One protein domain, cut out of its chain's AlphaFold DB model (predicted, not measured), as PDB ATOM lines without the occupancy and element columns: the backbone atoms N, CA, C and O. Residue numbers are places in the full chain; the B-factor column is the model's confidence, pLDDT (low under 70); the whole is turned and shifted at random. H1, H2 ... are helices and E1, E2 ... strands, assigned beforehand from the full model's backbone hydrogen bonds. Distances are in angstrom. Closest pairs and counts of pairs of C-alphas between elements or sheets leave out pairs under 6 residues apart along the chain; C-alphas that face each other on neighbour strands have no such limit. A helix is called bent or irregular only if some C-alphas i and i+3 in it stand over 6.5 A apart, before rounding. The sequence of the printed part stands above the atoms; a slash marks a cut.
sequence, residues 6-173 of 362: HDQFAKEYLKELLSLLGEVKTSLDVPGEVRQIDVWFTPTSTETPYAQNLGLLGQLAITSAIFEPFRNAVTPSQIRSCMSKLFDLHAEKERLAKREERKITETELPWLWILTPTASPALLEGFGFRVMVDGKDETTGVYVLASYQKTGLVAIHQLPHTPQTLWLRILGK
ATOM      1  N   HIS A   6      62.174  81.600 109.000       88.94
ATOM      2  CA  HIS A   6      62.674  82.851 108.407       88.94
ATOM      3  C   HIS A   6      63.772  83.524 109.239       88.94
ATOM      4  O   HIS A   6      64.699  84.093 108.672       88.94
ATOM      5  N   ASP A   7      63.679  83.451 110.571       88.81
ATOM      6  CA  ASP A   7      64.699  83.995 111.482       88.81
ATOM      7  C   ASP A   7      66.021  83.237 111.326       88.81
ATOM      8  O   ASP A   7      67.075  83.837 111.121       88.81
ATOM      9  N   GLN A   8      65.946  81.903 111.326       89.69
ATOM     10  CA  GLN A   8      67.118  81.059 111.114       89.69
ATOM     11  C   GLN A   8      67.732  81.286 109.728       89.69
ATOM     12  O   GLN A   8      68.950  81.415 109.621       89.69
ATOM     13  N   PHE A   9      66.901  81.369 108.684       94.00
ATOM     14  CA  PHE A   9      67.363  81.672 107.332       94.00
ATOM     15  C   PHE A   9      68.135  82.991 107.292       94.00
ATOM     16  O   PHE A   9      69.260  83.007 106.810       94.00
ATOM     17  N   ALA A  10      67.584  84.078 107.840       95.00
ATOM     18  CA  ALA A  10      68.240  85.381 107.795       95.00
ATOM     19  C   ALA A  10      69.606  85.382 108.508       95.00
ATOM     20  O   ALA A  10      70.549  86.009 108.023       95.00
ATOM     21  N   LYS A  11      69.727  84.651 109.625       94.38
ATOM     22  CA  LYS A  11      70.979  84.504 110.385       94.38
ATOM     23  C   LYS A  11      72.047  83.756 109.601       94.38
ATOM     24  O   LYS A  11      73.147  84.281 109.441       94.38
ATOM     25  N   GLU A  12      71.731  82.563 109.096       95.00
ATOM     26  CA  GLU A  12      72.690  81.777 108.308       95.00
ATOM     27  C   GLU A  12      73.028  82.473 106.987       95.00
ATOM     28  O   GLU A  12      74.183  82.498 106.586       95.00
ATOM     29  N   TYR A  13      72.055  83.135 106.361       96.62
ATOM     30  CA  TYR A  13      72.254  83.894 105.130       96.62
ATOM     31  C   TYR A  13      73.225  85.060 105.300       96.62
ATOM     32  O   TYR A  13      74.190  85.183 104.547       96.62
ATOM     33  N   LEU A  14      73.023  85.904 106.315       97.00
ATOM     34  CA  LEU A  14      73.953  86.997 106.602       97.00
ATOM     35  C   LEU A  14      75.329  86.474 107.015       97.00
ATOM     36  O   LEU A  14      76.341  87.047 106.620       97.00
ATOM     37  N   LYS A  15      75.379  85.379 107.780       95.62
ATOM     38  CA  LYS A  15      76.634  84.728 108.153       95.62
ATOM     39  C   LYS A  15      77.401  84.247 106.933       95.62
ATOM     40  O   LYS A  15      78.581  84.568 106.821       95.62
ATOM     41  N   GLU A  16      76.753  83.544 106.018       94.81
ATOM     42  CA  GLU A  16      77.385  83.030 104.807       94.81
ATOM     43  C   GLU A  16      77.947  84.168 103.944       94.81
ATOM     44  O   GLU A  16      79.119  84.152 103.569       94.81
ATOM     45  N   LEU A  17      77.164  85.232 103.730       94.81
ATOM     46  CA  LEU A  17      77.614  86.392 102.961       94.81
ATOM     47  C   LEU A  17      78.793  87.123 103.624       94.81
ATOM     48  O   LEU A  17      79.732  87.524 102.937       94.81
ATOM     49  N   LEU A  18      78.773  87.304 104.945       94.94
ATOM     50  CA  LEU A  18      79.767  88.114 105.657       94.94
ATOM     51  C   LEU A  18      81.033  87.341 106.063       94.94
ATOM     52  O   LEU A  18      82.049  87.974 106.350       94.94
ATOM     53  N   SER A  19      81.020  86.005 106.056       92.88
ATOM     54  CA  SER A  19      82.135  85.181 106.566       92.88
ATOM     55  C   SER A  19      83.457  85.381 105.812       92.88
ATOM     56  O   SER A  19      84.527  85.220 106.393       92.88
ATOM     57  N   LEU A  20      83.412  85.770 104.533       90.00
ATOM     58  CA  LEU A  20      84.620  86.099 103.762       90.00
ATOM     59  C   LEU A  20      85.150  87.522 104.019       90.00
ATOM     60  O   LEU A  20      86.270  87.832 103.618       90.00
ATOM     61  N   LEU A  21      84.374  88.389 104.682       91.25
ATOM     62  CA  LEU A  21      84.794  89.743 105.071       91.25
ATOM     63  C   LEU A  21      85.349  89.818 106.497       91.25
ATOM     64  O   LEU A  21      86.091  90.748 106.828       91.25
ATOM     65  N   GLY A  22      85.009  88.858 107.355       92.88
ATOM     66  CA  GLY A  22      85.472  88.837 108.733       92.88
ATOM     67  C   GLY A  22      84.765  87.813 109.610       92.88
ATOM     68  O   GLY A  22      84.076  86.915 109.133       92.88
ATOM     69  N   GLU A  23      84.941  87.960 110.918       94.88
ATOM     70  CA  GLU A  23      84.349  87.066 111.908       94.88
ATOM     71  C   GLU A  23      82.853  87.357 112.068       94.88
ATOM     72  O   GLU A  23      82.454  88.490 112.353       94.88
ATOM     73  N   VAL A  24      82.024  86.317 111.940       93.69
ATOM     74  CA  VAL A  24      80.579  86.392 112.172       93.69
ATOM     75  C   VAL A  24      80.179  85.466 113.319       93.69
ATOM     76  O   VAL A  24      80.555  84.295 113.347       93.69
ATOM     77  N   LYS A  25      79.363  85.968 114.249       93.25
ATOM     78  CA  LYS A  25      78.713  85.183 115.307       93.25
ATOM     79  C   LYS A  25      77.209  85.374 115.229       93.25
ATOM     80  O   LYS A  25      76.731  86.502 115.231       93.25
ATOM     81  N   THR A  26      76.466  84.280 115.199       89.62
ATOM     82  CA  THR A  26      75.000  84.291 115.234       89.62
ATOM     83  C   THR A  26      74.500  84.005 116.643       89.62
ATOM     84  O   THR A  26      75.098  83.182 117.339       89.62
ATOM     85  N   SER A  27      73.390  84.626 117.045       87.81
ATOM     86  CA  SER A  27      72.772  84.422 118.366       87.81
ATOM     87  C   SER A  27      73.744  84.684 119.529       87.81
ATOM     88  O   SER A  27      73.847  83.888 120.462       87.81
ATOM     89  N   LEU A  28      74.495  85.786 119.454       81.00
ATOM     90  CA  LEU A  28      75.491  86.164 120.459       81.00
ATOM     91  C   LEU A  28      74.800  86.665 121.734       81.00
ATOM     92  O   LEU A  28      74.050  87.639 121.680       81.00
ATOM     93  N   ASP A  29      75.078  86.041 122.876       81.75
ATOM     94  CA  ASP A  29      74.543  86.477 124.168       81.75
ATOM     95  C   ASP A  29      75.091  87.858 124.562       81.75
ATOM     96  O   ASP A  29      76.297  88.109 124.504       81.75
ATOM     97  N   VAL A  30      74.201  88.753 124.996       74.31
ATOM     98  CA  VAL A  30      74.576  90.074 125.514       74.31
ATOM     99  C   VAL A  30      74.914  89.952 127.006       74.31
ATOM    100  O   VAL A  30      74.105  89.423 127.775       74.31
ATOM    101  N   PRO A  31      76.077  90.445 127.471       68.38
ATOM    102  CA  PRO A  31      76.456  90.313 128.872       68.38
ATOM    103  C   PRO A  31      75.460  90.994 129.815       68.38
ATOM    104  O   PRO A  31      75.211  92.192 129.721       68.38
ATOM    105  N   GLY A  32      74.969  90.240 130.801       56.03
ATOM    106  CA  GLY A  32      74.116  90.764 131.874       56.03
ATOM    107  C   GLY A  32      72.609  90.626 131.647       56.03
ATOM    108  O   GLY A  32      71.853  90.913 132.571       56.03
ATOM    109  N   GLU A  33      72.161  90.119 130.493       55.53
ATOM    110  CA  GLU A  33      70.748  89.838 130.214       55.53
ATOM    111  C   GLU A  33      70.560  88.519 129.439       55.53
ATOM    112  O   GLU A  33      71.461  88.044 128.758       55.53
ATOM    113  N   VAL A  34      69.360  87.925 129.489       65.19
ATOM    114  CA  VAL A  34      68.984  86.775 128.636       65.19
ATOM    115  C   VAL A  34      68.494  87.292 127.274       65.19
ATOM    116  O   VAL A  34      67.332  87.116 126.907       65.19
ATOM    117  N   ARG A  35      69.342  88.036 126.553       76.31
ATOM    118  CA  ARG A  35      69.047  88.579 125.214       76.31
ATOM    119  C   ARG A  35      70.178  88.236 124.250       76.31
ATOM    120  O   ARG A  35      71.340  88.243 124.640       76.31
ATOM    121  N   GLN A  36      69.824  87.968 122.995       84.75
ATOM    122  CA  GLN A  36      70.769  87.603 121.940       84.75
ATOM    123  C   GLN A  36      70.779  88.638 120.822       84.75
ATOM    124  O   GLN A  36      69.730  89.173 120.456       84.75
ATOM    125  N   ILE A  37      71.971  88.911 120.303       88.88
ATOM    126  CA  ILE A  37      72.196  89.608 119.043       88.88
ATOM    127  C   ILE A  37      72.074  88.587 117.915       88.88
ATOM    128  O   ILE A  37      72.736  87.548 117.953       88.88
ATOM    129  N   ASP A  38      71.255  88.888 116.912       91.31
ATOM    130  CA  ASP A  38      70.990  87.934 115.834       91.31
ATOM    131  C   ASP A  38      72.245  87.641 115.008       91.31
ATOM    132  O   ASP A  38      72.605  86.472 114.851       91.31
ATOM    133  N   VAL A  39      72.938  88.686 114.547       96.00
ATOM    134  CA  VAL A  39      74.225  88.575 113.852       96.00
ATOM    135  C   VAL A  39      75.181  89.658 114.344       96.00
ATOM    136  O   VAL A  39      74.945  90.851 114.166       96.00
ATOM    137  N   TRP A  40      76.288  89.235 114.945       96.38
ATOM    138  CA  TRP A  40      77.444  90.062 115.268       96.38
ATOM    139  C   TRP A  40      78.524  89.861 114.213       96.38
ATOM    140  O   TRP A  40      78.918  88.729 113.936       96.38
ATOM    141  N   PHE A  41      79.036  90.953 113.663       96.62
ATOM    142  CA  PHE A  41      80.069  90.941 112.643       96.62
ATOM    143  C   PHE A  41      81.261  91.810 113.048       96.62
ATOM    144  O   PHE A  41      81.106  92.927 113.547       96.62
ATOM    145  N   THR A  42      82.470  91.303 112.818       95.25
ATOM    146  CA  THR A  42      83.723  92.044 112.974       95.25
ATOM    147  C   THR A  42      84.563  91.890 111.708       95.25
ATOM    148  O   THR A  42      85.022  90.783 111.432       95.25
ATOM    149  N   PRO A  43      84.786  92.970 110.938       93.31
ATOM    150  CA  PRO A  43      85.527  92.879 109.690       93.31
ATOM    151  C   PRO A  43      87.004  92.570 109.938       93.31
ATOM    152  O   PRO A  43      87.630  93.132 110.837       93.31
ATOM    153  N   THR A  44      87.572  91.714 109.092       90.44
ATOM    154  CA  THR A  44      89.020  91.468 108.997       90.44
ATOM    155  C   THR A  44      89.595  92.115 107.736       90.44
ATOM    156  O   THR A  44      90.762  92.502 107.715       90.44
ATOM    157  N   SER A  45      88.776  92.268 106.690       78.50
ATOM    158  CA  SER A  45      89.138  92.943 105.445       78.50
ATOM    159  C   SER A  45      87.935  93.698 104.880       78.50
ATOM    160  O   SER A  45      86.871  93.118 104.681       78.50
ATOM    161  N   THR A  46      88.094  94.999 104.638       69.75
ATOM    162  CA  THR A  46      86.983  95.909 104.302       69.75
ATOM    163  C   THR A  46      87.013  96.403 102.855       69.75
ATOM    164  O   THR A  46      85.976  96.777 102.319       69.75
ATOM    165  N   GLU A  47      88.166  96.349 102.183       75.56
ATOM    166  CA  GLU A  47      88.358  96.836 100.808       75.56
ATOM    167  C   GLU A  47      88.701  95.687  99.851       75.56
ATOM    168  O   GLU A  47      89.788  95.612  99.283       75.56
ATOM    169  N   THR A  48      87.767  94.748  99.684       84.50
ATOM    170  CA  THR A  48      87.943  93.608  98.770       84.50
ATOM    171  C   THR A  48      86.991  93.694  97.575       84.50
ATOM    172  O   THR A  48      85.882  94.224  97.708       84.50
ATOM    173  N   PRO A  49      87.345  93.108  96.412       88.38
ATOM    174  CA  PRO A  49      86.394  92.918  95.311       88.38
ATOM    175  C   PRO A  49      85.129  92.168  95.755       88.38
ATOM    176  O   PRO A  49      84.037  92.409  95.251       88.38
ATOM    177  N   TYR A  50      85.262  91.283  96.747       90.06
ATOM    178  CA  TYR A  50      84.138  90.574  97.347       90.06
ATOM    179  C   TYR A  50      83.185  91.519  98.101       90.06
ATOM    180  O   TYR A  50      81.978  91.455  97.881       90.06
ATOM    181  N   ALA A  51      83.705  92.452  98.910       89.94
ATOM    182  CA  ALA A  51      82.892  93.472  99.582       89.94
ATOM    183  C   ALA A  51      82.114  94.332  98.574       89.94
ATOM    184  O   ALA A  51      80.933  94.610  98.775       89.94
ATOM    185  N   GLN A  52      82.752  94.697  97.456       90.69
ATOM    186  CA  GLN A  52      82.107  95.444  96.372       90.69
ATOM    187  C   GLN A  52      80.976  94.639  95.712       90.69
ATOM    188  O   GLN A  52      79.911  95.191  95.441       90.69
ATOM    189  N   ASN A  53      81.161  93.328  95.520       91.56
ATOM    190  CA  ASN A  53      80.125  92.440  94.978       91.56
ATOM    191  C   ASN A  53      78.923  92.264  95.925       91.56
ATOM    192  O   ASN A  53      77.818  91.970  95.463       91.56
ATOM    193  N   LEU A  54      79.111  92.469  97.234       93.69
ATOM    194  CA  LEU A  54      78.014  92.512  98.206       93.69
ATOM    195  C   LEU A  54      77.246  93.846  98.204       93.69
ATOM    196  O   LEU A  54      76.208  93.955  98.863       93.69
ATOM    197  N   GLY A  55      77.720  94.852  97.465       94.12
ATOM    198  CA  GLY A  55      77.055  96.140  97.310       94.12
ATOM    199  C   GLY A  55      76.806  96.835  98.650       94.12
ATOM    200  O   GLY A  55      77.715  96.985  99.465       94.12
ATOM    201  N   LEU A  56      75.558  97.235  98.893       95.62
ATOM    202  CA  LEU A  56      75.136  97.921 100.110       95.62
ATOM    203  C   LEU A  56      75.442  97.094 101.364       95.62
ATOM    204  O   LEU A  56      75.915  97.658 102.340       95.62
ATOM    205  N   LEU A  57      75.259  95.768 101.358       96.50
ATOM    206  CA  LEU A  57      75.610  94.950 102.529       96.50
ATOM    207  C   LEU A  57      77.107  95.061 102.859       96.50
ATOM    208  O   LEU A  57      77.463  95.201 104.027       96.50
ATOM    209  N   GLY A  58      77.966  95.069 101.835       94.44
ATOM    210  CA  GLY A  58      79.401  95.305 101.994       94.44
ATOM    211  C   GLY A  58      79.702  96.686 102.580       94.44
ATOM    212  O   GLY A  58      80.517  96.794 103.491       94.44
ATOM    213  N   GLN A  59      78.989  97.727 102.136       93.44
ATOM    214  CA  GLN A  59      79.114  99.087 102.684       93.44
ATOM    215  C   GLN A  59      78.715  99.165 104.167       93.44
ATOM    216  O   GLN A  59      79.394  99.814 104.962       93.44
ATOM    217  N   LEU A  60      77.640  98.477 104.568       94.69
ATOM    218  CA  LEU A  60      77.192  98.431 105.967       94.69
ATOM    219  C   LEU A  60      78.150  97.627 106.870       94.69
ATOM    220  O   LEU A  60      78.134  97.800 108.090       94.69
ATOM    221  N   ALA A  61      78.987  96.776 106.270       94.00
ATOM    222  CA  ALA A  61      79.946  95.888 106.920       94.00
ATOM    223  C   ALA A  61      81.399  96.422 106.897       94.00
ATOM    224  O   ALA A  61      82.347  95.665 107.087       94.00
ATOM    225  N   ILE A  62      81.615  97.725 106.690       91.69
ATOM    226  CA  ILE A  62      82.971  98.317 106.733       91.69
ATOM    227  C   ILE A  62      83.521  98.389 108.169       91.69
ATOM    228  O   ILE A  62      84.729  98.359 108.388       91.69
ATOM    229  N   THR A  63      82.656  98.462 109.178       91.94
ATOM    230  CA  THR A  63      83.040  98.451 110.599       91.94
ATOM    231  C   THR A  63      82.370  97.286 111.311       91.94
ATOM    232  O   THR A  63      81.456  96.673 110.762       91.94
ATOM    233  N   SER A  64      82.765  96.996 112.558       94.81
ATOM    234  CA  SER A  64      81.999  96.055 113.379       94.81
ATOM    235  C   SER A  64      80.527  96.457 113.415       94.81
ATOM    236  O   SER A  64      80.199  97.642 113.532       94.81
ATOM    237  N   ALA A  65      79.645  95.475 113.296       96.81
ATOM    238  CA  ALA A  65      78.227  95.731 113.144       96.81
ATOM    239  C   ALA A  65      77.373  94.629 113.768       96.81
ATOM    240  O   ALA A  65      77.735  93.454 113.784       96.81
ATOM    241  N   ILE A  66      76.216  95.041 114.266       97.75
ATOM    242  CA  ILE A  66      75.095  94.194 114.637       97.75
ATOM    243  C   ILE A  66      74.088  94.263 113.491       97.75
ATOM    244  O   ILE A  66      73.670  95.360 113.123       97.75
ATOM    245  N   PHE A  67      73.660  93.119 112.969       98.38
ATOM    246  CA  PHE A  67      72.537  93.038 112.037       98.38
ATOM    247  C   PHE A  67      71.362  92.331 112.712       98.38
ATOM    248  O   PHE A  67      71.497  91.208 113.196       98.38
ATOM    249  N   GLU A  68      70.207  92.996 112.735       97.75
ATOM    250  CA  GLU A  68      68.966  92.489 113.338       97.75
ATOM    251  C   GLU A  68      67.884  92.431 112.247       97.75
ATOM    252  O   GLU A  68      67.225  93.444 111.967       97.75
ATOM    253  N   PRO A  69      67.750  91.287 111.550       97.00
ATOM    254  CA  PRO A  69      66.759  91.111 110.502       97.00
ATOM    255  C   PRO A  69      65.372  90.803 111.071       97.00
ATOM    256  O   PRO A  69      65.178  89.884 111.860       97.00
ATOM    257  N   PHE A  70      64.362  91.531 110.603       95.50
ATOM    258  CA  PHE A  70      62.967  91.324 110.970       95.50
ATOM    259  C   PHE A  70      62.162  90.811 109.783       95.50
ATOM    260  O   PHE A  70      62.153  91.414 108.715       95.50
ATOM    261  N   ARG A  71      61.378  89.750 110.001       90.69
ATOM    262  CA  ARG A  71      60.419  89.243 109.002       90.69
ATOM    263  C   ARG A  71      59.224  90.179 108.782       90.69
ATOM    264  O   ARG A  71      58.650  90.207 107.696       90.69
ATOM    265  N   ASN A  72      58.833  90.919 109.816       92.38
ATOM    266  CA  ASN A  72      57.702  91.848 109.807       92.38
ATOM    267  C   ASN A  72      58.184  93.281 110.067       92.38
ATOM    268  O   ASN A  72      59.318  93.492 110.494       92.38
ATOM    269  N   ALA A  73      57.323  94.270 109.810       95.50
ATOM    270  CA  ALA A  73      57.634  95.665 110.114       95.50
ATOM    271  C   ALA A  73      58.025  95.816 111.594       95.50
ATOM    272  O   ALA A  73      57.324  95.325 112.483       95.50
ATOM    273  N   VAL A  74      59.156  96.472 111.846       96.81
ATOM    274  CA  VAL A  74      59.679  96.640 113.202       96.81
ATOM    275  C   VAL A  74      58.810  97.616 114.002       96.81
ATOM    276  O   VAL A  74      58.329  98.629 113.492       96.81
ATOM    277  N   THR A  75      58.599  97.319 115.281       97.75
ATOM    278  CA  THR A  75      57.854  98.182 116.209       97.75
ATOM    279  C   THR A  75      58.789  99.117 116.986       97.75
ATOM    280  O   THR A  75      59.963  98.792 117.182       97.75
ATOM    281  N   PRO A  76      58.287 100.235 117.554       98.25
ATOM    282  CA  PRO A  76      59.102 101.100 118.411       98.25
ATOM    283  C   PRO A  76      59.748 100.376 119.600       98.25
ATOM    284  O   PRO A  76      60.847 100.727 120.023       98.25
ATOM    285  N   SER A  77      59.072  99.365 120.157       97.06
ATOM    286  CA  SER A  77      59.619  98.567 121.259       97.06
ATOM    287  C   SER A  77      60.813  97.722 120.809       97.06
ATOM    288  O   SER A  77      61.828  97.679 121.498       97.06
ATOM    289  N   GLN A  78      60.721  97.106 119.626       97.00
ATOM    290  CA  GLN A  78      61.808  96.313 119.049       97.00
ATOM    291  C   GLN A  78      63.019  97.183 118.701       97.00
ATOM    292  O   GLN A  78      64.121  96.821 119.089       97.00
ATOM    293  N   ILE A  79      62.824  98.363 118.090       97.88
ATOM    294  CA  ILE A  79      63.929  99.307 117.827       97.88
ATOM    295  C   ILE A  79      64.656  99.657 119.130       97.88
ATOM    296  O   ILE A  79      65.874  99.516 119.213       97.88
ATOM    297  N   ARG A  80      63.917 100.051 120.178       97.56
ATOM    298  CA  ARG A  80      64.514 100.349 121.492       97.56
ATOM    299  C   ARG A  80      65.241  99.146 122.086       97.56
ATOM    300  O   ARG A  80      66.292  99.323 122.689       97.56
ATOM    301  N   SER A  81      64.707  97.938 121.907       95.44
ATOM    302  CA  SER A  81      65.375  96.718 122.357       95.44
ATOM    303  C   SER A  81      66.696  96.493 121.621       95.44
ATOM    304  O   SER A  81      67.684  96.207 122.286       95.44
ATOM    305  N   CYS A  82      66.747  96.654 120.295       96.50
ATOM    306  CA  CYS A  82      67.989  96.542 119.526       96.50
ATOM    307  C   CYS A  82      69.006  97.614 119.953       96.50
ATOM    308  O   CYS A  82      70.173  97.299 120.172       96.50
ATOM    309  N   MET A  83      68.563  98.862 120.154       97.00
ATOM    310  CA  MET A  83      69.425  99.944 120.651       97.00
ATOM    311  C   MET A  83      69.959  99.663 122.063       97.00
ATOM    312  O   MET A  83      71.113  99.967 122.344       97.00
ATOM    313  N   SER A  84      69.157  99.051 122.943       95.25
ATOM    314  CA  SER A  84      69.632  98.606 124.262       95.25
ATOM    315  C   SER A  84      70.799  97.629 124.116       95.25
ATOM    316  O   SER A  84      71.856  97.880 124.683       95.25
ATOM    317  N   LYS A  85      70.650  96.586 123.277       94.12
ATOM    318  CA  LYS A  85      71.722  95.605 123.013       94.12
ATOM    319  C   LYS A  85      73.004  96.286 122.513       94.12
ATOM    320  O   LYS A  85      74.098  95.928 122.937       94.12
ATOM    321  N   LEU A  86      72.866  97.272 121.620       95.81
ATOM    322  CA  LEU A  86      73.992  98.055 121.104       95.81
ATOM    323  C   LEU A  86      74.738  98.781 122.232       95.81
ATOM    324  O   LEU A  86      75.960  98.668 122.326       95.81
ATOM    325  N   PHE A  87      74.016  99.505 123.090       95.06
ATOM    326  CA  PHE A  87      74.636 100.273 124.171       95.06
ATOM    327  C   PHE A  87      75.230  99.386 125.269       95.06
ATOM    328  O   PHE A  87      76.284  99.722 125.808       95.06
ATOM    329  N   ASP A  88      74.628  98.229 125.552       93.75
ATOM    330  CA  ASP A  88      75.204  97.239 126.470       93.75
ATOM    331  C   ASP A  88      76.565  96.736 125.958       93.75
ATOM    332  O   ASP A  88      77.537  96.649 126.720       93.75
ATOM    333  N   LEU A  89      76.669  96.495 124.647       92.50
ATOM    334  CA  LEU A  89      77.911  96.091 123.993       92.50
ATOM    335  C   LEU A  89      78.951  97.221 123.937       92.50
ATOM    336  O   LEU A  89      80.143  96.975 124.133       92.50
ATOM    337  N   HIS A  90      78.528  98.468 123.702       94.81
ATOM    338  CA  HIS A  90      79.415  99.636 123.800       94.81
ATOM    339  C   HIS A  90      80.016  99.737 125.205       94.81
ATOM    340  O   HIS A  90      81.239  99.792 125.349       94.81
ATOM    341  N   ALA A  91      79.179  99.644 126.241       93.56
ATOM    342  CA  ALA A  91      79.617  99.685 127.631       93.56
ATOM    343  C   ALA A  91      80.546  98.512 127.995       93.56
ATOM    344  O   ALA A  91      81.433  98.648 128.839       93.56
ATOM    345  N   GLU A  92      80.361  97.326 127.411       91.75
ATOM    346  CA  GLU A  92      81.315  96.221 127.555       91.75
ATOM    347  C   GLU A  92      82.669  96.542 126.908       91.75
ATOM    348  O   GLU A  92      83.702  96.407 127.568       91.75
ATOM    349  N   LYS A  93      82.683  97.012 125.656       92.06
ATOM    350  CA  LYS A  93      83.920  97.366 124.945       92.06
ATOM    351  C   LYS A  93      84.705  98.465 125.659       92.06
ATOM    352  O   LYS A  93      85.920  98.349 125.806       92.06
ATOM    353  N   GLU A  94      84.022  99.485 126.168       93.62
ATOM    354  CA  GLU A  94      84.635 100.529 126.993       93.62
ATOM    355  C   GLU A  94      85.238  99.963 128.287       93.62
ATOM    356  O   GLU A  94      86.353 100.327 128.673       93.62
ATOM    357  N   ARG A  95      84.533  99.036 128.954       92.75
ATOM    358  CA  ARG A  95      85.038  98.351 130.156       92.75
ATOM    359  C   ARG A  95      86.281  97.517 129.854       92.75
ATOM    360  O   ARG A  95      87.208  97.537 130.664       92.75
ATOM    361  N   LEU A  96      86.313  96.804 128.728       92.25
ATOM    362  CA  LEU A  96      87.476  96.029 128.286       92.25
ATOM    363  C   LEU A  96      88.665  96.946 127.980       92.25
ATOM    364  O   LEU A  96      89.724  96.769 128.578       92.25
ATOM    365  N   ALA A  97      88.470  97.995 127.177       92.56
ATOM    366  CA  ALA A  97      89.527  98.954 126.856       92.56
ATOM    367  C   ALA A  97      90.108  99.619 128.117       92.56
ATOM    368  O   ALA A  97      91.323  99.742 128.256       92.56
ATOM    369  N   LYS A  98      89.256  99.970 129.092       92.81
ATOM    370  CA  LYS A  98      89.703 100.528 130.375       92.81
ATOM    371  C   LYS A  98      90.565  99.549 131.180       92.81
ATOM    372  O   LYS A  98      91.506  99.990 131.834       92.81
ATOM    373  N   ARG A  99      90.249  98.247 131.163       93.38
ATOM    374  CA  ARG A  99      91.063  97.204 131.822       93.38
ATOM    375  C   ARG A  99      92.424  97.026 131.151       93.38
ATOM    376  O   ARG A  99      93.382  96.692 131.832       93.38
ATOM    377  N   GLU A 100      92.493  97.276 129.851       94.50
ATOM    378  CA  GLU A 100      93.720  97.262 129.046       94.50
ATOM    379  C   GLU A 100      94.475  98.606 129.076       94.50
ATOM    380  O   GLU A 100      95.411  98.802 128.306       94.50
ATOM    381  N   GLU A 101      94.054  99.554 129.925       92.25
ATOM    382  CA  GLU A 101      94.602 100.917 130.016       92.25
ATOM    383  C   GLU A 101      94.612 101.681 128.676       92.25
ATOM    384  O   GLU A 101      95.391 102.611 128.457       92.25
ATOM    385  N   ARG A 102      93.688 101.328 127.776       94.50
ATOM    386  CA  ARG A 102      93.543 101.908 126.441       94.50
ATOM    387  C   ARG A 102      92.305 102.798 126.358       94.50
ATOM    388  O   ARG A 102      91.273 102.541 126.974       94.50
ATOM    389  N   LYS A 103      92.382 103.851 125.540       88.00
ATOM    390  CA  LYS A 103      91.200 104.622 125.129       88.00
ATOM    391  C   LYS A 103      90.590 103.992 123.883       88.00
ATOM    392  O   LYS A 103      91.300 103.800 122.898       88.00
ATOM    393  N   ILE A 104      89.292 103.706 123.933       91.88
ATOM    394  CA  ILE A 104      88.531 103.297 122.755       91.88
ATOM    395  C   ILE A 104      88.160 104.531 121.931       91.88
ATOM    396  O   ILE A 104      87.851 105.590 122.481       91.88
ATOM    397  N   THR A 105      88.236 104.406 120.613       91.38
ATOM    398  CA  THR A 105      87.810 105.443 119.671       91.38
ATOM    399  C   THR A 105      86.425 105.139 119.119       91.38
ATOM    400  O   THR A 105      85.994 103.988 119.077       91.38
ATOM    401  N   GLU A 106      85.731 106.170 118.636       90.50
ATOM    402  CA  GLU A 106      84.373 106.002 118.116       90.50
ATOM    403  C   GLU A 106      84.318 105.043 116.924       90.50
ATOM    404  O   GLU A 106      83.346 104.321 116.748       90.50
ATOM    405  N   THR A 107      85.371 104.967 116.112       88.44
ATOM    406  CA  THR A 107      85.468 104.037 114.975       88.44
ATOM    407  C   THR A 107      85.499 102.565 115.386       88.44
ATOM    408  O   THR A 107      85.150 101.709 114.581       88.44
ATOM    409  N   GLU A 108      85.879 102.263 116.628       90.50
ATOM    410  CA  GLU A 108      85.940 100.895 117.159       90.50
ATOM    411  C   GLU A 108      84.616 100.427 117.773       90.50
ATOM    412  O   GLU A 108      84.435  99.235 118.051       90.50
ATOM    413  N   LEU A 109      83.686 101.359 118.001       94.81
ATOM    414  CA  LEU A 109      82.346 101.035 118.462       94.81
ATOM    415  C   LEU A 109      81.483 100.558 117.289       94.81
ATOM    416  O   LEU A 109      81.471 101.200 116.229       94.81
ATOM    417  N   PRO A 110      80.740  99.454 117.465       95.81
ATOM    418  CA  PRO A 110      79.963  98.870 116.390       95.81
ATOM    419  C   PRO A 110      78.753  99.714 116.007       95.81
ATOM    420  O   PRO A 110      78.217 100.457 116.833       95.81
ATOM    421  N   TRP A 111      78.306  99.537 114.768       97.62
ATOM    422  CA  TRP A 111      77.006 100.001 114.287       97.62
ATOM    423  C   TRP A 111      75.906  98.971 114.540       97.62
ATOM    424  O   TRP A 111      76.163  97.774 114.582       97.62
ATOM    425  N   LEU A 112      74.668  99.430 114.670       98.38
ATOM    426  CA  LEU A 112      73.459  98.614 114.621       98.38
ATOM    427  C   LEU A 112      72.740  98.863 113.297       98.38
ATOM    428  O   LEU A 112      72.386 100.002 113.006       98.38
ATOM    429  N   TRP A 113      72.453  97.803 112.549       98.56
ATOM    430  CA  TRP A 113      71.641  97.825 111.337       98.56
ATOM    431  C   TRP A 113      70.384  96.975 111.526       98.56
ATOM    432  O   TRP A 113      70.431  95.747 111.583       98.56
ATOM    433  N   ILE A 114      69.238  97.649 111.613       98.62
ATOM    434  CA  ILE A 114      67.918  97.018 111.683       98.62
ATOM    435  C   ILE A 114      67.424  96.795 110.254       98.62
ATOM    436  O   ILE A 114      67.181  97.761 109.532       98.62
ATOM    437  N   LEU A 115      67.252  95.541 109.841       98.56
ATOM    438  CA  LEU A 115      66.762  95.210 108.501       98.56
ATOM    439  C   LEU A 115      65.278  94.870 108.604       98.56
ATOM    440  O   LEU A 115      64.906  93.911 109.272       98.56
ATOM    441  N   THR A 116      64.405  95.660 107.983       98.00
ATOM    442  CA  THR A 116      62.952  95.471 108.095       98.00
ATOM    443  C   THR A 116      62.292  95.531 106.719       98.00
ATOM    444  O   THR A 116      62.706  96.336 105.881       98.00
ATOM    445  N   PRO A 117      61.253  94.719 106.435       96.19
ATOM    446  CA  PRO A 117      60.589  94.730 105.134       96.19
ATOM    447  C   PRO A 117      60.045  96.117 104.795       96.19
ATOM    448  O   PRO A 117      60.196  96.577 103.665       96.19
ATOM    449  N   THR A 118      59.446  96.800 105.777       96.56
ATOM    450  CA  THR A 118      58.859  98.133 105.611       96.56
ATOM    451  C   THR A 118      59.017  98.981 106.867       96.56
ATOM    452  O   THR A 118      59.066  98.446 107.974       96.56
ATOM    453  N   ALA A 119      59.054 100.301 106.692       96.38
ATOM    454  CA  ALA A 119      59.054 101.277 107.774       96.38
ATOM    455  C   ALA A 119      58.104 102.422 107.413       96.38
ATOM    456  O   ALA A 119      58.144 102.934 106.294       96.38
ATOM    457  N   SER A 120      57.226 102.802 108.344       96.62
ATOM    458  CA  SER A 120      56.279 103.894 108.116       96.62
ATOM    459  C   SER A 120      56.940 105.259 108.348       96.62
ATOM    460  O   SER A 120      57.825 105.363 109.201       96.62
ATOM    461  N   PRO A 121      56.479 106.332 107.675       96.81
ATOM    462  CA  PRO A 121      56.988 107.682 107.921       96.81
ATOM    463  C   PRO A 121      56.885 108.093 109.393       96.81
ATOM    464  O   PRO A 121      57.855 108.573 109.964       96.81
ATOM    465  N   ALA A 122      55.759 107.789 110.048       97.62
ATOM    466  CA  ALA A 122      55.558 108.084 111.468       97.62
ATOM    467  C   ALA A 122      56.568 107.369 112.386       97.62
ATOM    468  O   ALA A 122      56.982 107.926 113.401       97.62
ATOM    469  N   LEU A 123      56.975 106.139 112.044       97.75
ATOM    470  CA  LEU A 123      58.013 105.415 112.782       97.75
ATOM    471  C   LEU A 123      59.379 106.087 112.600       97.75
ATOM    472  O   LEU A 123      60.086 106.297 113.583       97.75
ATOM    473  N   LEU A 124      59.733 106.432 111.358       97.88
ATOM    474  CA  LEU A 124      61.001 107.086 111.030       97.88
ATOM    475  C   LEU A 124      61.112 108.458 111.712       97.88
ATOM    476  O   LEU A 124      62.091 108.722 112.408       97.88
ATOM    477  N   GLU A 125      60.076 109.291 111.586       97.69
ATOM    478  CA  GLU A 125      59.990 110.606 112.228       97.69
ATOM    479  C   GLU A 125      60.021 110.500 113.755       97.69
ATOM    480  O   GLU A 125      60.732 111.262 114.407       97.69
ATOM    481  N   GLY A 126      59.313 109.524 114.333       97.56
ATOM    482  CA  GLY A 126      59.238 109.336 115.782       97.56
ATOM    483  C   GLY A 126      60.584 109.044 116.455       97.56
ATOM    484  O   GLY A 126      60.774 109.408 117.613       97.56
ATOM    485  N   PHE A 127      61.526 108.422 115.738       97.88
ATOM    486  CA  PHE A 127      62.907 108.227 116.203       97.88
ATOM    487  C   PHE A 127      63.882 109.288 115.672       97.88
ATOM    488  O   PHE A 127      65.013 109.363 116.144       97.88
ATOM    489  N   GLY A 128      63.461 110.123 114.719       97.50
ATOM    490  CA  GLY A 128      64.318 111.122 114.080       97.50
ATOM    491  C   GLY A 128      65.305 110.534 113.068       97.50
ATOM    492  O   GLY A 128      66.387 111.093 112.881       97.50
ATOM    493  N   PHE A 129      64.950 109.418 112.427       97.88
ATOM    494  CA  PHE A 129      65.730 108.825 111.343       97.88
ATOM    495  C   PHE A 129      65.846 109.783 110.154       97.88
ATOM    496  O   PHE A 129      64.867 110.393 109.726       97.88
ATOM    497  N   ARG A 130      67.054 109.889 109.600       96.00
ATOM    498  CA  ARG A 130      67.350 110.670 108.393       96.00
ATOM    499  C   ARG A 130      67.892 109.752 107.315       96.00
ATOM    500  O   ARG A 130      68.514 108.747 107.640       96.00
ATOM    501  N   VAL A 131      67.659 110.085 106.050       95.00
ATOM    502  CA  VAL A 131      68.211 109.322 104.922       95.00
ATOM    503  C   VAL A 131      69.739 109.307 105.024       95.00
ATOM    504  O   VAL A 131      70.351 110.329 105.343       95.00
ATOM    505  N   MET A 132      70.343 108.142 104.803       92.31
ATOM    506  CA  MET A 132      71.793 108.009 104.733       92.31
ATOM    507  C   MET A 132      72.295 108.660 103.444       92.31
ATOM    508  O   MET A 132      71.792 108.373 102.360       92.31
ATOM    509  N   VAL A 133      73.291 109.529 103.576       86.38
ATOM    510  CA  VAL A 133      73.930 110.211 102.450       86.38
ATOM    511  C   VAL A 133      75.353 109.691 102.331       86.38
ATOM    512  O   VAL A 133      76.114 109.787 103.297       86.38
ATOM    513  N   ASP A 134      75.703 109.156 101.164       72.56
ATOM    514  CA  ASP A 134      77.076 108.794 100.816       72.56
ATOM    515  C   ASP A 134      77.604 109.790  99.775       72.56
ATOM    516  O   ASP A 134      77.182 109.828  98.617       72.56
ATOM    517  N   GLY A 135      78.473 110.701 100.216       73.94
ATOM    518  CA  GLY A 135      78.936 111.810  99.388       73.94
ATOM    519  C   GLY A 135      77.797 112.752  98.972       73.94
ATOM    520  O   GLY A 135      77.354 113.580  99.766       73.94
ATOM    521  N   LYS A 136      77.379 112.679  97.701       62.00
ATOM    522  CA  LYS A 136      76.284 113.491  97.131       62.00
ATOM    523  C   LYS A 136      75.004 112.695  96.873       62.00
ATOM    524  O   LYS A 136      73.994 113.313  96.545       62.00
ATOM    525  N   ASP A 137      75.051 111.377  97.025       76.12
ATOM    526  CA  ASP A 137      73.953 110.497  96.659       76.12
ATOM    527  C   ASP A 137      73.187 110.061  97.913       76.12
ATOM    528  O   ASP A 137      73.760 109.649  98.926       76.12
ATOM    529  N   GLU A 138      71.863 110.191  97.856       80.50
ATOM    530  CA  GLU A 138      70.968 109.687  98.894       80.50
ATOM    531  C   GLU A 138      70.737 108.186  98.695       80.50
ATOM    532  O   GLU A 138      70.224 107.744  97.659       80.50
ATOM    533  N   THR A 139      71.058 107.386  99.710       83.31
ATOM    534  CA  THR A 139      70.832 105.941  99.666       83.31
ATOM    535  C   THR A 139      69.376 105.648 100.012       83.31
ATOM    536  O   THR A 139      68.996 105.495 101.174       83.31
ATOM    537  N   THR A 140      68.532 105.584  98.980       90.31
ATOM    538  CA  THR A 140      67.088 105.343  99.129       90.31
ATOM    539  C   THR A 140      66.821 104.063  99.929       90.31
ATOM    540  O   THR A 140      67.378 103.006  99.632       90.31
ATOM    541  N   GLY A 141      65.952 104.158 100.940       94.88
ATOM    542  CA  GLY A 141      65.587 103.039 101.815       94.88
ATOM    543  C   GLY A 141      66.564 102.767 102.961       94.88
ATOM    544  O   GLY A 141      66.318 101.851 103.745       94.88
ATOM    545  N   VAL A 142      67.637 103.552 103.096       97.62
ATOM    546  CA  VAL A 142      68.588 103.458 104.210       97.62
ATOM    547  C   VAL A 142      68.512 104.720 105.053       97.62
ATOM    548  O   VAL A 142      68.655 105.837 104.558       97.62
ATOM    549  N   TYR A 143      68.296 104.532 106.348       97.94
ATOM    550  CA  TYR A 143      68.110 105.605 107.306       97.94
ATOM    551  C   TYR A 143      69.067 105.459 108.480       97.94
ATOM    552  O   TYR A 143      69.348 104.350 108.917       97.94
ATOM    553  N   VAL A 144      69.535 106.572 109.033       97.69
ATOM    554  CA  VAL A 144      70.459 106.616 110.171       97.69
ATOM    555  C   VAL A 144      70.016 107.647 111.204       97.69
ATOM    556  O   VAL A 144      69.401 108.666 110.878       97.69
ATOM    557  N   LEU A 145      70.314 107.366 112.471       97.50
ATOM    558  CA  LEU A 145      70.220 108.333 113.565       97.50
ATOM    559  C   LEU A 145      71.491 109.194 113.630       97.50
ATOM    560  O   LEU A 145      72.421 109.036 112.839       97.50
ATOM    561  N   ALA A 146      71.529 110.137 114.576       94.62
ATOM    562  CA  ALA A 146      72.718 110.955 114.813       94.62
ATOM    563  C   ALA A 146      73.957 110.078 115.080       94.62
ATOM    564  O   ALA A 146      73.845 109.011 115.682       94.62
ATOM    565  N   SER A 147      75.138 110.550 114.672       90.00
ATOM    566  CA  SER A 147      76.379 109.759 114.583       90.00
ATOM    567  C   SER A 147      76.718 108.935 115.832       90.00
ATOM    568  O   SER A 147      77.050 107.762 115.703       90.00
ATOM    569  N   TYR A 148      76.574 109.503 117.031       93.75
ATOM    570  CA  TYR A 148      76.887 108.819 118.298       93.75
ATOM    571  C   TYR A 148      75.842 107.791 118.747       93.75
ATOM    572  O   TYR A 148      76.053 107.075 119.718       93.75
ATOM    573  N   GLN A 149      74.696 107.706 118.068       95.38
ATOM    574  CA  GLN A 149      73.717 106.645 118.315       95.38
ATOM    575  C   GLN A 149      74.049 105.371 117.537       95.38
ATOM    576  O   GLN A 149      73.485 104.323 117.843       95.38
ATOM    577  N   LYS A 150      74.913 105.467 116.511       96.44
ATOM    578  CA  LYS A 150      75.386 104.347 115.680       96.44
ATOM    579  C   LYS A 150      74.295 103.358 115.272       96.44
ATOM    580  O   LYS A 150      74.495 102.149 115.272       96.44
ATOM    581  N   THR A 151      73.119 103.880 114.951       98.31
ATOM    582  CA  THR A 151      71.939 103.080 114.636       98.31
ATOM    583  C   THR A 151      71.437 103.468 113.260       98.31
ATOM    584  O   THR A 151      71.162 104.641 112.998       98.31
ATOM    585  N   GLY A 152      71.293 102.470 112.401       98.12
ATOM    586  CA  GLY A 152      70.671 102.579 111.102       98.12
ATOM    587  C   GLY A 152      69.543 101.574 110.914       98.12
ATOM    588  O   GLY A 152      69.447 100.552 111.596       98.12
ATOM    589  N   LEU A 153      68.658 101.896 109.983       98.56
ATOM    590  CA  LEU A 153      67.487 101.124 109.617       98.56
ATOM    591  C   LEU A 153      67.420 101.027 108.096       98.56
ATOM    592  O   LEU A 153      67.450 102.038 107.396       98.56
ATOM    593  N   VAL A 154      67.286  99.805 107.595       98.56
ATOM    594  CA  VAL A 154      67.105  99.512 106.176       98.56
ATOM    595  C   VAL A 154      65.659  99.087 105.949       98.56
ATOM    596  O   VAL A 154      65.234  98.025 106.405       98.56
ATOM    597  N   ALA A 155      64.901  99.919 105.239       98.12
ATOM    598  CA  ALA A 155      63.538  99.632 104.814       98.12
ATOM    599  C   ALA A 155      63.574  98.921 103.453       98.12
ATOM    600  O   ALA A 155      63.552  99.555 102.401       98.12
ATOM    601  N   ILE A 156      63.610  97.589 103.473       98.06
ATOM    602  CA  ILE A 156      63.959  96.758 102.310       98.06
ATOM    603  C   ILE A 156      63.079  97.040 101.079       98.06
ATOM    604  O   ILE A 156      63.595  97.116  99.967       98.06
ATOM    605  N   HIS A 157      61.770  97.253 101.251       97.00
ATOM    606  CA  HIS A 157      60.860  97.566 100.137       97.00
ATOM    607  C   HIS A 157      61.161  98.874  99.384       97.00
ATOM    608  O   HIS A 157      60.647  99.056  98.285       97.00
ATOM    609  N   GLN A 158      61.941  99.785  99.969       96.81
ATOM    610  CA  GLN A 158      62.333 101.052  99.343       96.81
ATOM    611  C   GLN A 158      63.678 100.951  98.623       96.81
ATOM    612  O   GLN A 158      64.043 101.874  97.901       96.81
ATOM    613  N   LEU A 159      64.424  99.856  98.812       96.94
ATOM    614  CA  LEU A 159      65.721  99.694  98.173       96.94
ATOM    615  C   LEU A 159      65.561  99.636  96.643       96.94
ATOM    616  O   LEU A 159      64.708  98.891  96.147       96.94
ATOM    617  N   PRO A 160      66.395 100.364  95.881       94.50
ATOM    618  CA  PRO A 160      66.324 100.372  94.424       94.50
ATOM    619  C   PRO A 160      66.593  98.980  93.850       94.50
ATOM    620  O   PRO A 160      67.456  98.259  94.350       94.50
ATOM    621  N   HIS A 161      65.898  98.610  92.773       94.38
ATOM    622  CA  HIS A 161      66.053  97.316  92.100       94.38
ATOM    623  C   HIS A 161      67.335  97.268  91.258       94.38
ATOM    624  O   HIS A 161      67.312  97.441  90.043       94.38
ATOM    625  N   THR A 162      68.465  97.094  91.940       93.75
ATOM    626  CA  THR A 162      69.806  97.054  91.348       93.75
ATOM    627  C   THR A 162      70.635  95.921  91.967       93.75
ATOM    628  O   THR A 162      70.321  95.488  93.088       93.75
ATOM    629  N   PRO A 163      71.708  95.453  91.297       93.62
ATOM    630  CA  PRO A 163      72.626  94.464  91.865       93.62
ATOM    631  C   PRO A 163      73.204  94.881  93.226       93.62
ATOM    632  O   PRO A 163      73.406  94.041  94.098       93.62
ATOM    633  N   GLN A 164      73.394  96.185  93.449       94.44
ATOM    634  CA  GLN A 164      73.978  96.746  94.669       94.44
ATOM    635  C   GLN A 164      73.121  96.503  95.919       94.44
ATOM    636  O   GLN A 164      73.642  96.530  97.026       94.44
ATOM    637  N   THR A 165      71.818  96.256  95.785       96.38
ATOM    638  CA  THR A 165      70.913  96.026  96.930       96.38
ATOM    639  C   THR A 165      70.334  94.613  96.960       96.38
ATOM    640  O   THR A 165      69.541  94.296  97.850       96.38
ATOM    641  N   LEU A 166      70.707  93.770  95.991       97.38
ATOM    642  CA  LEU A 166      70.128  92.445  95.766       97.38
ATOM    643  C   LEU A 166      70.120  91.595  97.042       97.38
ATOM    644  O   LEU A 166      69.066  91.121  97.462       97.38
ATOM    645  N   TRP A 167      71.280  91.474  97.690       97.44
ATOM    646  CA  TRP A 167      71.473  90.630  98.870       97.44
ATOM    647  C   TRP A 167      70.587  91.047 100.054       97.44
ATOM    648  O   TRP A 167      70.062  90.202 100.771       97.44
ATOM    649  N   LEU A 168      70.318  92.347 100.225       98.00
ATOM    650  CA  LEU A 168      69.383  92.831 101.250       98.00
ATOM    651  C   LEU A 168      67.918  92.627 100.841       98.00
ATOM    652  O   LEU A 168      67.075  92.357 101.696       98.00
ATOM    653  N   ARG A 169      67.588  92.715  99.546       97.62
ATOM    654  CA  ARG A 169      66.220  92.484  99.048       97.62
ATOM    655  C   ARG A 169      65.784  91.019  99.125       97.62
ATOM    656  O   ARG A 169      64.588  90.773  99.277       97.62
ATOM    657  N   ILE A 170      66.721  90.067  99.122       97.25
ATOM    658  CA  ILE A 170      66.445  88.638  99.376       97.25
ATOM    659  C   ILE A 170      65.872  88.413 100.787       97.25
ATOM    660  O   ILE A 170      65.027  87.537 100.971       97.25
ATOM    661  N   LEU A 171      66.237  89.249 101.765       96.50
ATOM    662  CA  LEU A 171      65.666  89.237 103.123       96.50
ATOM    663  C   LEU A 171      64.277  89.907 103.214       96.50
ATOM    664  O   LEU A 171      63.704  90.010 104.298       96.50
ATOM    665  N   GLY A 172      63.741  90.402 102.094       94.06
ATOM    666  CA  GLY A 172      62.461  91.100 102.026       94.06
ATOM    667  C   GLY A 172      61.231  90.199 102.193       94.06
ATOM    668  O   GLY A 172      61.279  89.076 102.696       94.06
ATOM    669  N   LYS A 173      60.072  90.709 101.759       90.69
ATOM    670  CA  LYS A 173      58.789  89.991 101.810       90.69
ATOM    671  C   LYS A 173      57.998  90.164 100.512       90.69
ATOM    672  O   LYS A 173      58.092  91.208  99.864       90.69
TER     673      LYS A 173
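What this domain is: This is residues 6 to 173 of the 362 residues of the protein "Flagellar assembly protein H" of Cyanobacteria bacterium UBA8553 (UniProt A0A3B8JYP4). What is the overall shape? A strongly twisted sheet of seven strands is the core, with H1 covering the E1, E2 and E3 part of one face and the long H4 packing on the opposite face with its residues 78 to 90. Short H3 and H6 touch each other near H1, H2 meets H3 at a corner, and H5 only grazes the sheet. What is it made of? The printed part has 168 residues, with six named helices and seven named strands in the order H1 E1 E2 H2 H3 E3 H4 E4 H5 E5 E6 E7 H6; the class is mixed, helices and strands. The mixed sheet runs E1 E2 E3 E4 E7 E6 E5, and the whole is compact, with a radius of gyration of the C-alphas of 15.4 A and spans of 47 by 38 by 35 A.

How they stand to each other: What comes first? H1, residues 6 to 18, is on the sheet at a height of 8.0 A and runs along E2, residues 36 to 43, at 9 degrees on the local plane; its closest C-alphas to E2 are those of Lys 11 and Val 39, 6.3 A. E1, residues 22 to 29, and E2 form an antiparallel hairpin, with N 25 and O 40 at 2.8 A, within hydrogen-bond range. What follows? H2, residues 49 to 53, and H3, residues 56 to 60, touch only at the corner, with the C-alphas of Ala 51 and Gly 58 closest at 4.6 A. E3, residues 65 to 69, is antiparallel to E2, with N 41 and O 65 at 2.8 A. E3, H4, residues 76 to 99, and E4, residues 111 to 116, make a strand-helix-strand unit, two parallel neighbour strands with a helix between, its crossover right-handed; N 66 and O 111 are 2.8 A apart. Where is H4? H4 and H1 lie on opposite faces, three layers with the sheet between; the C-alphas of Leu 86 and Leu 112 are the closest of H4 and E4, 6.5 A. How does it end? E4, H5, residues 121 to 127, and E5, residues 130 to 134, make a split, right-handed unit, with E7, residues 151 to 155, and E6, residues 137 to 144, between its strands; E7 is parallel to E4, with N 152 and O 112 at 2.8 A. E5, E6 and E7 form a meander, each strand the antiparallel neighbour of the one before, with N 132 and O 142 at 2.9 A and N 153 and O 143 at 2.8 A. H6, residues 163 to 170, touches H3, the C-alphas of Leu 56 and Thr 165 closest at 5.6 A; every O i to N i+4 pair is within hydrogen-bond range in H1, H2, H3, H4 and H5, but 2 of 4 in H6.

Where its parts are: Where are the anchors? C-alpha 6, where H1 begins, is at (62.674, 82.851, 108.407), and C-alpha 170, where H6 ends, is at (66.445, 88.638, 99.376). Which elements are long? From first to last C-alpha H4 measures 34.9 A, E2 19.9 A, E1 19.1 A and H1 18.1 A. What is uneven? E6 bends by 103 degrees at residue 141, and H6 is irregular, with C-alphas 164 and 167 7.8 A apart.

The domain as a whole: How far does it reach? The two C-alphas farthest apart, those of Glu 101 and His 161, are 47.6 A apart. Is anything missing or uncertain? The printed part has no cut, and the link from H4 to E4 is long, with 11 residues. Mean pLDDT of the printed part is 92.3; residues 31 to 34, 46 and 136 are under 70.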